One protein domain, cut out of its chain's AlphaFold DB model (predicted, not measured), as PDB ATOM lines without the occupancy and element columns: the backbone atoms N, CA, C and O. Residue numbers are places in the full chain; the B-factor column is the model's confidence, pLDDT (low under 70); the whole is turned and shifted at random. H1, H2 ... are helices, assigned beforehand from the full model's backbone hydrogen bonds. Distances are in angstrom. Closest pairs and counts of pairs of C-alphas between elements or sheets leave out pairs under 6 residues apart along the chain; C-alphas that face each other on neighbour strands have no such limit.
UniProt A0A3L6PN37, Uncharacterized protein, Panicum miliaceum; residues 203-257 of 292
ATOM      1  N   SER A 203       1.342  42.623 116.176       70.00
ATOM      2  CA  SER A 203      -0.018  43.115 115.908       70.00
ATOM      3  C   SER A 203      -0.803  43.263 117.221       70.00
ATOM      4  O   SER A 203      -0.514  42.578 118.206       70.00
ATOM      5  N   PHE A 204      -1.768  44.184 117.251       82.19
ATOM      6  CA  PHE A 204      -2.492  44.547 118.472       82.19
ATOM      7  C   PHE A 204      -3.314  43.362 119.028       82.19
ATOM      8  O   PHE A 204      -3.380  43.190 120.247       82.19
ATOM      9  N   ASP A 205      -3.803  42.468 118.162       82.38
ATOM     10  CA  ASP A 205      -4.394  41.160 118.492       82.38
ATOM     11  C   ASP A 205      -3.505  40.280 119.402       82.38
ATOM     12  O   ASP A 205      -3.989  39.625 120.328       82.38
ATOM     13  N   VAL A 206      -2.180  40.327 119.225       84.38
ATOM     14  CA  VAL A 206      -1.209  39.477 119.947       84.38
ATOM     15  C   VAL A 206      -0.964  39.947 121.393       84.38
ATOM     16  O   VAL A 206      -0.420  39.202 122.208       84.38
ATOM     17  N   LEU A 207      -1.346  41.179 121.744       88.19
ATOM     18  CA  LEU A 207      -1.063  41.774 123.054       88.19
ATOM     19  C   LEU A 207      -2.128  41.420 124.104       88.19
ATOM     20  O   LEU A 207      -3.323  41.433 123.824       88.19
ATOM     21  N   GLU A 208      -1.711  41.147 125.341       89.75
ATOM     22  CA  GLU A 208      -2.619  40.811 126.450       89.75
ATOM     23  C   GLU A 208      -3.640  41.927 126.742       89.75
ATOM     24  O   GLU A 208      -3.275  43.097 126.880       89.75
ATOM     25  N   ASN A 209      -4.919  41.576 126.920       91.44
ATOM     26  CA  ASN A 209      -5.992  42.568 127.100       91.44
ATOM     27  C   ASN A 209      -5.795  43.423 128.369       91.44
ATOM     28  O   ASN A 209      -6.157  44.597 128.400       91.44
ATOM     29  N   SER A 210      -5.168  42.863 129.408       90.75
ATOM     30  CA  SER A 210      -4.793  43.585 130.632       90.75
ATOM     31  C   SER A 210      -3.695  44.632 130.392       90.75
ATOM     32  O   SER A 210      -3.762  45.730 130.943       90.75
ATOM     33  N   TYR A 211      -2.724  44.326 129.528       91.81
ATOM     34  CA  TYR A 211      -1.656  45.237 129.112       91.81
ATOM     35  C   TYR A 211      -2.187  46.341 128.187       91.81
ATOM     36  O   TYR A 211      -1.852  47.513 128.362       91.81
ATOM     37  N   LEU A 212      -3.091  45.997 127.264       92.25
ATOM     38  CA  LEU A 212      -3.789  46.966 126.415       92.25
ATOM     39  C   LEU A 212      -4.669  47.928 127.233       92.25
ATOM     40  O   LEU A 212      -4.665  49.129 126.967       92.25
ATOM     41  N   ALA A 213      -5.363  47.437 128.265       92.31
ATOM     42  CA  ALA A 213      -6.129  48.273 129.193       92.31
ATOM     43  C   ALA A 213      -5.236  49.220 130.024       92.31
ATOM     44  O   ALA A 213      -5.572  50.393 130.199       92.31
ATOM     45  N   ASP A 214      -4.084  48.738 130.499       92.94
ATOM     46  CA  ASP A 214      -3.082  49.547 131.203       92.94
ATOM     47  C   ASP A 214      -2.501  50.652 130.296       92.94
ATOM     48  O   ASP A 214      -2.520  51.827 130.676       92.94
ATOM     49  N   ILE A 215      -2.097  50.325 129.060       91.50
ATOM     50  CA  ILE A 215      -1.688  51.322 128.052       91.50
ATOM     51  C   ILE A 215      -2.805  52.340 127.817       91.50
ATOM     52  O   ILE A 215      -2.549  53.540 127.906       91.50
ATOM     53  N   ALA A 216      -4.036  51.890 127.557       93.00
ATOM     54  CA  ALA A 216      -5.166  52.776 127.302       93.00
ATOM     55  C   ALA A 216      -5.408  53.751 128.464       93.00
ATOM     56  O   ALA A 216      -5.665  54.929 128.221       93.00
ATOM     57  N   SER A 217      -5.236  53.309 129.715       91.50
ATOM     58  CA  SER A 217      -5.303  54.195 130.884       91.50
ATOM     59  C   SER A 217      -4.188  55.252 130.887       91.50
ATOM     60  O   SER A 217      -4.458  56.426 131.138       91.50
ATOM     61  N   LYS A 218      -2.954  54.875 130.518       93.75
ATOM     62  CA  LYS A 218      -1.785  55.772 130.438       93.75
ATOM     63  C   LYS A 218      -1.907  56.814 129.326       93.75
ATOM     64  O   LYS A 218      -1.472  57.945 129.518       93.75
ATOM     65  N   VAL A 219      -2.522  56.462 128.193       93.88
ATOM     66  CA  VAL A 219      -2.832  57.402 127.096       93.88
ATOM     67  C   VAL A 219      -4.232  58.029 127.205       93.88
ATOM     68  O   VAL A 219      -4.685  58.695 126.278       93.88
ATOM     69  N   ASN A 220      -4.912  57.855 128.346       92.31
ATOM     70  CA  ASN A 220      -6.221  58.437 128.669       92.31
ATOM     71  C   ASN A 220      -7.352  58.104 127.661       92.31
ATOM     72  O   ASN A 220      -8.256  58.908 127.424       92.31
ATOM     73  N   ILE A 221      -7.324  56.903 127.074       93.75
ATOM     74  CA  ILE A 221      -8.370  56.372 126.186       93.75
ATOM     75  C   ILE A 221      -9.421  55.623 127.019       93.75
ATOM     76  O   ILE A 221      -9.161  54.575 127.612       93.75
ATOM     77  N   GLY A 222     -10.647  56.149 127.038       93.06
ATOM     78  CA  GLY A 222     -11.769  55.580 127.789       93.06
ATOM     79  C   GLY A 222     -12.405  54.358 127.119       93.06
ATOM     80  O   GLY A 222     -13.452  54.488 126.491       93.06
ATOM     81  N   LEU A 223     -11.819  53.171 127.302       92.56
ATOM     82  CA  LEU A 223     -12.331  51.904 126.745       92.56
ATOM     83  C   LEU A 223     -13.605  51.361 127.426       92.56
ATOM     84  O   LEU A 223     -14.216  50.425 126.919       92.56
ATOM     85  N   GLY A 224     -14.031  51.904 128.568       90.75
ATOM     86  CA  GLY A 224     -15.225  51.431 129.274       90.75
ATOM     87  C   GLY A 224     -15.369  51.997 130.688       90.75
ATOM     88  O   GLY A 224     -14.522  52.748 131.161       90.75
ATOM     89  N   LYS A 225     -16.466  51.636 131.368       88.50
ATOM     90  CA  LYS A 225     -16.742  52.014 132.776       88.50
ATOM     91  C   LYS A 225     -16.570  50.864 133.775       88.50
ATOM     92  O   LYS A 225     -16.598  51.093 134.978       88.50
ATOM     93  N   SER A 226     -16.435  49.635 133.288       91.62
ATOM     94  CA  SER A 226     -16.221  48.423 134.080       91.62
ATOM     95  C   SER A 226     -15.124  47.590 133.427       91.62
ATOM     96  O   SER A 226     -14.953  47.651 132.211       91.62
ATOM     97  N   SER A 227     -14.393  46.798 134.218       90.81
ATOM     98  CA  SER A 227     -13.291  45.975 133.696       90.81
ATOM     99  C   SER A 227     -13.749  45.025 132.585       90.81
ATOM    100  O   SER A 227     -13.051  44.891 131.593       90.81
ATOM    101  N   HIS A 228     -14.935  44.422 132.727       93.12
ATOM    102  CA  HIS A 228     -15.532  43.545 131.714       93.12
ATOM    103  C   HIS A 228     -15.741  44.291 130.388       93.12
ATOM    104  O   HIS A 228     -15.203  43.869 129.377       93.12
ATOM    105  N   ALA A 229     -16.391  45.462 130.409       93.25
ATOM    106  CA  ALA A 229     -16.622  46.248 129.196       93.25
ATOM    107  C   ALA A 229     -15.325  46.776 128.553       93.25
ATOM    108  O   ALA A 229     -15.298  47.000 127.348       93.25
ATOM    109  N   VAL A 230     -14.256  46.981 129.333       93.69
ATOM    110  CA  VAL A 230     -12.926  47.301 128.787       93.69
ATOM    111  C   VAL A 230     -12.350  46.097 128.041       93.69
ATOM    112  O   VAL A 230     -11.916  46.264 126.906       93.69
ATOM    113  N   THR A 231     -12.389  44.897 128.630       94.00
ATOM    114  CA  THR A 231     -11.942  43.658 127.970       94.00
ATOM    115  C   THR A 231     -12.752  43.377 126.703       94.00
ATOM    116  O   THR A 231     -12.162  43.236 125.639       94.00
ATOM    117  N   ASP A 232     -14.087  43.407 126.785       94.88
ATOM    118  CA  ASP A 232     -14.980  43.124 125.653       94.88
ATOM    119  C   ASP A 232     -14.725  44.082 124.479       94.88
ATOM    120  O   ASP A 232     -14.679  43.671 123.322       94.88
ATOM    121  N   ASN A 233     -14.521  45.374 124.768       94.69
ATOM    122  CA  ASN A 233     -14.206  46.364 123.740       94.69
ATOM    123  C   ASN A 233     -12.802  46.165 123.147       94.69
ATOM    124  O   ASN A 233     -12.608  46.470 121.973       94.69
ATOM    125  N   ILE A 234     -11.835  45.635 123.905       95.06
ATOM    126  CA  ILE A 234     -10.531  45.234 123.356       95.06
ATOM    127  C   ILE A 234     -10.710  44.050 122.403       95.06
ATOM    128  O   ILE A 234     -10.232  44.125 121.276       95.06
ATOM    129  N   ASP A 235     -11.462  43.017 122.784       94.50
ATOM    130  CA  ASP A 235     -11.722  41.855 121.919       94.50
ATOM    131  C   ASP A 235     -12.486  42.234 120.631       94.50
ATOM    132  O   ASP A 235     -12.186  41.724 119.547       94.50
ATOM    133  N   VAL A 236     -13.406  43.204 120.700       95.06
ATOM    134  CA  VAL A 236     -14.058  43.802 119.516       95.06
ATOM    135  C   VAL A 236     -13.067  44.581 118.636       95.06
ATOM    136  O   VAL A 236     -13.136  44.500 117.410       95.06
ATOM    137  N   LEU A 237     -12.118  45.319 119.222       94.12
ATOM    138  CA  LEU A 237     -11.073  46.011 118.455       94.12
ATOM    139  C   LEU A 237     -10.107  45.025 117.775       94.12
ATOM    140  O   LEU A 237      -9.737  45.251 116.624       94.12
ATOM    141  N   LYS A 238      -9.748  43.928 118.455       93.88
ATOM    142  CA  LYS A 238      -8.878  42.861 117.936       93.88
ATOM    143  C   LYS A 238      -9.510  42.101 116.778       93.88
ATOM    144  O   LYS A 238      -8.929  42.013 115.702       93.88
ATOM    145  N   THR A 239     -10.740  41.622 116.956       92.88
ATOM    146  CA  THR A 239     -11.486  40.932 115.888       92.88
ATOM    147  C   THR A 239     -11.686  41.825 114.657       92.88
ATOM    148  O   THR A 239     -11.561  41.347 113.532       92.88
ATOM    149  N   MET A 240     -11.878  43.135 114.846       93.00
ATOM    150  CA  MET A 240     -11.910  44.115 113.755       93.00
ATOM    151  C   MET A 240     -10.533  44.344 113.085       93.00
ATOM    152  O   MET A 240     -10.488  44.632 111.888       93.00
ATOM    153  N   GLU A 241      -9.409  44.270 113.808       91.81
ATOM    154  CA  GLU A 241      -8.060  44.270 113.206       91.81
ATOM    155  C   GLU A 241      -7.877  43.016 112.343       91.81
ATOM    156  O   GLU A 241      -7.563  43.124 111.157       91.81
ATOM    157  N   GLN A 242      -8.168  41.845 112.913       89.81
ATOM    158  CA  GLN A 242      -8.038  40.546 112.261       89.81
ATOM    159  C   GLN A 242      -8.886  40.461 110.979       89.81
ATOM    160  O   GLN A 242      -8.358  40.099 109.930       89.81
ATOM    161  N   GLU A 243     -10.153  40.900 111.014       93.00
ATOM    162  CA  GLU A 243     -11.021  40.985 109.827       93.00
ATOM    163  C   GLU A 243     -10.406  41.872 108.731       93.00
ATOM    164  O   GLU A 243     -10.368  41.482 107.562       93.00
ATOM    165  N   LYS A 244      -9.880  43.053 109.085       89.88
ATOM    166  CA  LYS A 244      -9.240  43.966 108.120       89.88
ATOM    167  C   LYS A 244      -7.979  43.361 107.511       89.88
ATOM    168  O   LYS A 244      -7.777  43.501 106.307       89.88
ATOM    169  N   CYS A 245      -7.156  42.683 108.309       86.44
ATOM    170  CA  CYS A 245      -5.964  41.990 107.832       86.44
ATOM    171  C   CYS A 245      -6.323  40.844 106.872       86.44
ATOM    172  O   CYS A 245      -5.758  40.781 105.780       86.44
ATOM    173  N   SER A 246      -7.302  40.000 107.211       86.69
ATOM    174  CA  SER A 246      -7.791  38.930 106.328       86.69
ATOM    175  C   SER A 246      -8.349  39.482 105.012       86.69
ATOM    176  O   SER A 246      -7.929  39.070 103.933       86.69
ATOM    177  N   ASN A 247      -9.217  40.492 105.087       91.81
ATOM    178  CA  ASN A 247      -9.827  41.153 103.932       91.81
ATOM    179  C   ASN A 247      -8.772  41.849 103.036       91.81
ATOM    180  O   ASN A 247      -8.884  41.856 101.811       91.81
ATOM    181  N   PHE A 248      -7.696  42.388 103.617       89.06
ATOM    182  CA  PHE A 248      -6.561  42.936 102.865       89.06
ATOM    183  C   PHE A 248      -5.782  41.845 102.108       89.06
ATOM    184  O   PHE A 248      -5.475  42.024 100.929       89.06
ATOM    185  N   VAL A 249      -5.523  40.699 102.746       85.56
ATOM    186  CA  VAL A 249      -4.887  39.528 102.113       85.56
ATOM    187  C   VAL A 249      -5.740  38.983 100.959       85.56
ATOM    188  O   VAL A 249      -5.214  38.745  99.871       85.56
ATOM    189  N   GLU A 250      -7.055  38.853 101.156       86.94
ATOM    190  CA  GLU A 250      -7.995  38.357 100.140       86.94
ATOM    191  C   GLU A 250      -8.113  39.281  98.915       86.94
ATOM    192  O   GLU A 250      -8.132  38.800  97.781       86.94
ATOM    193  N   ASN A 251      -8.155  40.605  99.112       91.38
ATOM    194  CA  ASN A 251      -8.220  41.567  98.002       91.38
ATOM    195  C   ASN A 251      -6.875  41.767  97.286       91.38
ATOM    196  O   ASN A 251      -6.851  42.163  96.116       91.38
ATOM    197  N   HIS A 252      -5.753  41.501  97.960       84.94
ATOM    198  CA  HIS A 252      -4.411  41.729  97.426       84.94
ATOM    199  C   HIS A 252      -3.528  40.459  97.442       84.94
ATOM    200  O   HIS A 252      -2.403  40.487  97.939       84.94
ATOM    201  N   PRO A 253      -3.928  39.358  96.773       81.00
ATOM    202  CA  PRO A 253      -3.150  38.113  96.748       81.00
ATOM    203  C   PRO A 253      -1.802  38.229  96.006       81.00
ATOM    204  O   PRO A 253      -1.038  37.274  95.968       81.00
ATOM    205  N   LYS A 254      -1.504  39.384  95.388       76.75
ATOM    206  CA  LYS A 254      -0.255  39.662  94.655       76.75
ATOM    207  C   LYS A 254       0.838  40.354  95.478       76.75
ATOM    208  O   LYS A 254       1.956  40.451  94.986       76.75
ATOM    209  N   ILE A 255       0.521  40.878  96.666       75.94
ATOM    210  CA  ILE A 255       1.527  41.437  97.598       75.94
ATOM    211  C   ILE A 255       1.922  40.432  98.685       75.94
ATOM    212  O   ILE A 255       2.927  40.620  99.361       75.94
ATOM    213  N   MET A 256       1.147  39.356  98.835       67.31
ATOM    214  CA  MET A 256       1.568  38.172  99.572       67.31
ATOM    215  C   MET A 256       2.684  37.473  98.796       67.31
ATOM    216  O   MET A 256       2.507  37.119  97.628       67.31
ATOM    217  N   LEU A 257       3.821  37.250  99.453       69.75
ATOM    218  CA  LEU A 257       4.806  36.293  98.959       69.75
ATOM    219  C   LEU A 257       4.185  34.884  98.991       69.75
ATOM    220  O   LEU A 257       3.436  34.579  99.925       69.75
TER     221      LEU A 257
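AT A GLANCE: This is residues 203 to 257 of the 292 residues of an uncharacterized protein of Panicum miliaceum (UniProt A0A3L6PN37). One long helix, H2, makes the length of the domain, and a much shorter helix, H1, meets it near its first end, the two forming an L. Residues 203 to 208 lead into H1 beside the first half of H2, the link of residues 219 to 226 loops back from the far end of H1 to the start of H2, and the last turn of H2 sticks out with residues 252 to 255. The printed part has 55 residues with two named helices, H1 then H2, and no named strand; the class is all helix. It is loose, with a radius of gyration of the C-alphas of 14.0 A and spans of 42 by 17 by 16 A.

IN THESE COORDINATES: H1 holds residues 209 to 218, beginning at C-alpha 209 at (-5.992, 42.568, 127.100), and is 14.3 A long from first to last C-alpha. H2 holds residues 227 to 251, from C-alpha 227 at (-13.291, 45.975, 133.696) to C-alpha 251 at (-8.220, 41.567, 98.002), a length of 36.3 A.

HOW THE PARTS SIT: H1 and H2 touch, with 8 pairs of C-alphas within 8 A. The closest C-alphas are those of Asn 209 and Thr 231, 6.1 A apart. H2 touches H1 with residues 230 to 235 alone. Their lines are about perpendicular, at 75 degrees, and their centres are 16.0 A apart. In H1 and H2 every O i to N i+4 pair is within hydrogen-bond range.

THE WHOLE: The two C-alphas farthest apart are those of Ser 226 and Lys 254, at 43.4 A. The printed part has no cut, and the link from H1 to H2, 8 residues, is short. Residues 249 to 255, of which 249 to 251 belong to H2, stand free. The mean pLDDT of the printed part is 89.2, and residues 256 to 257 are under 70.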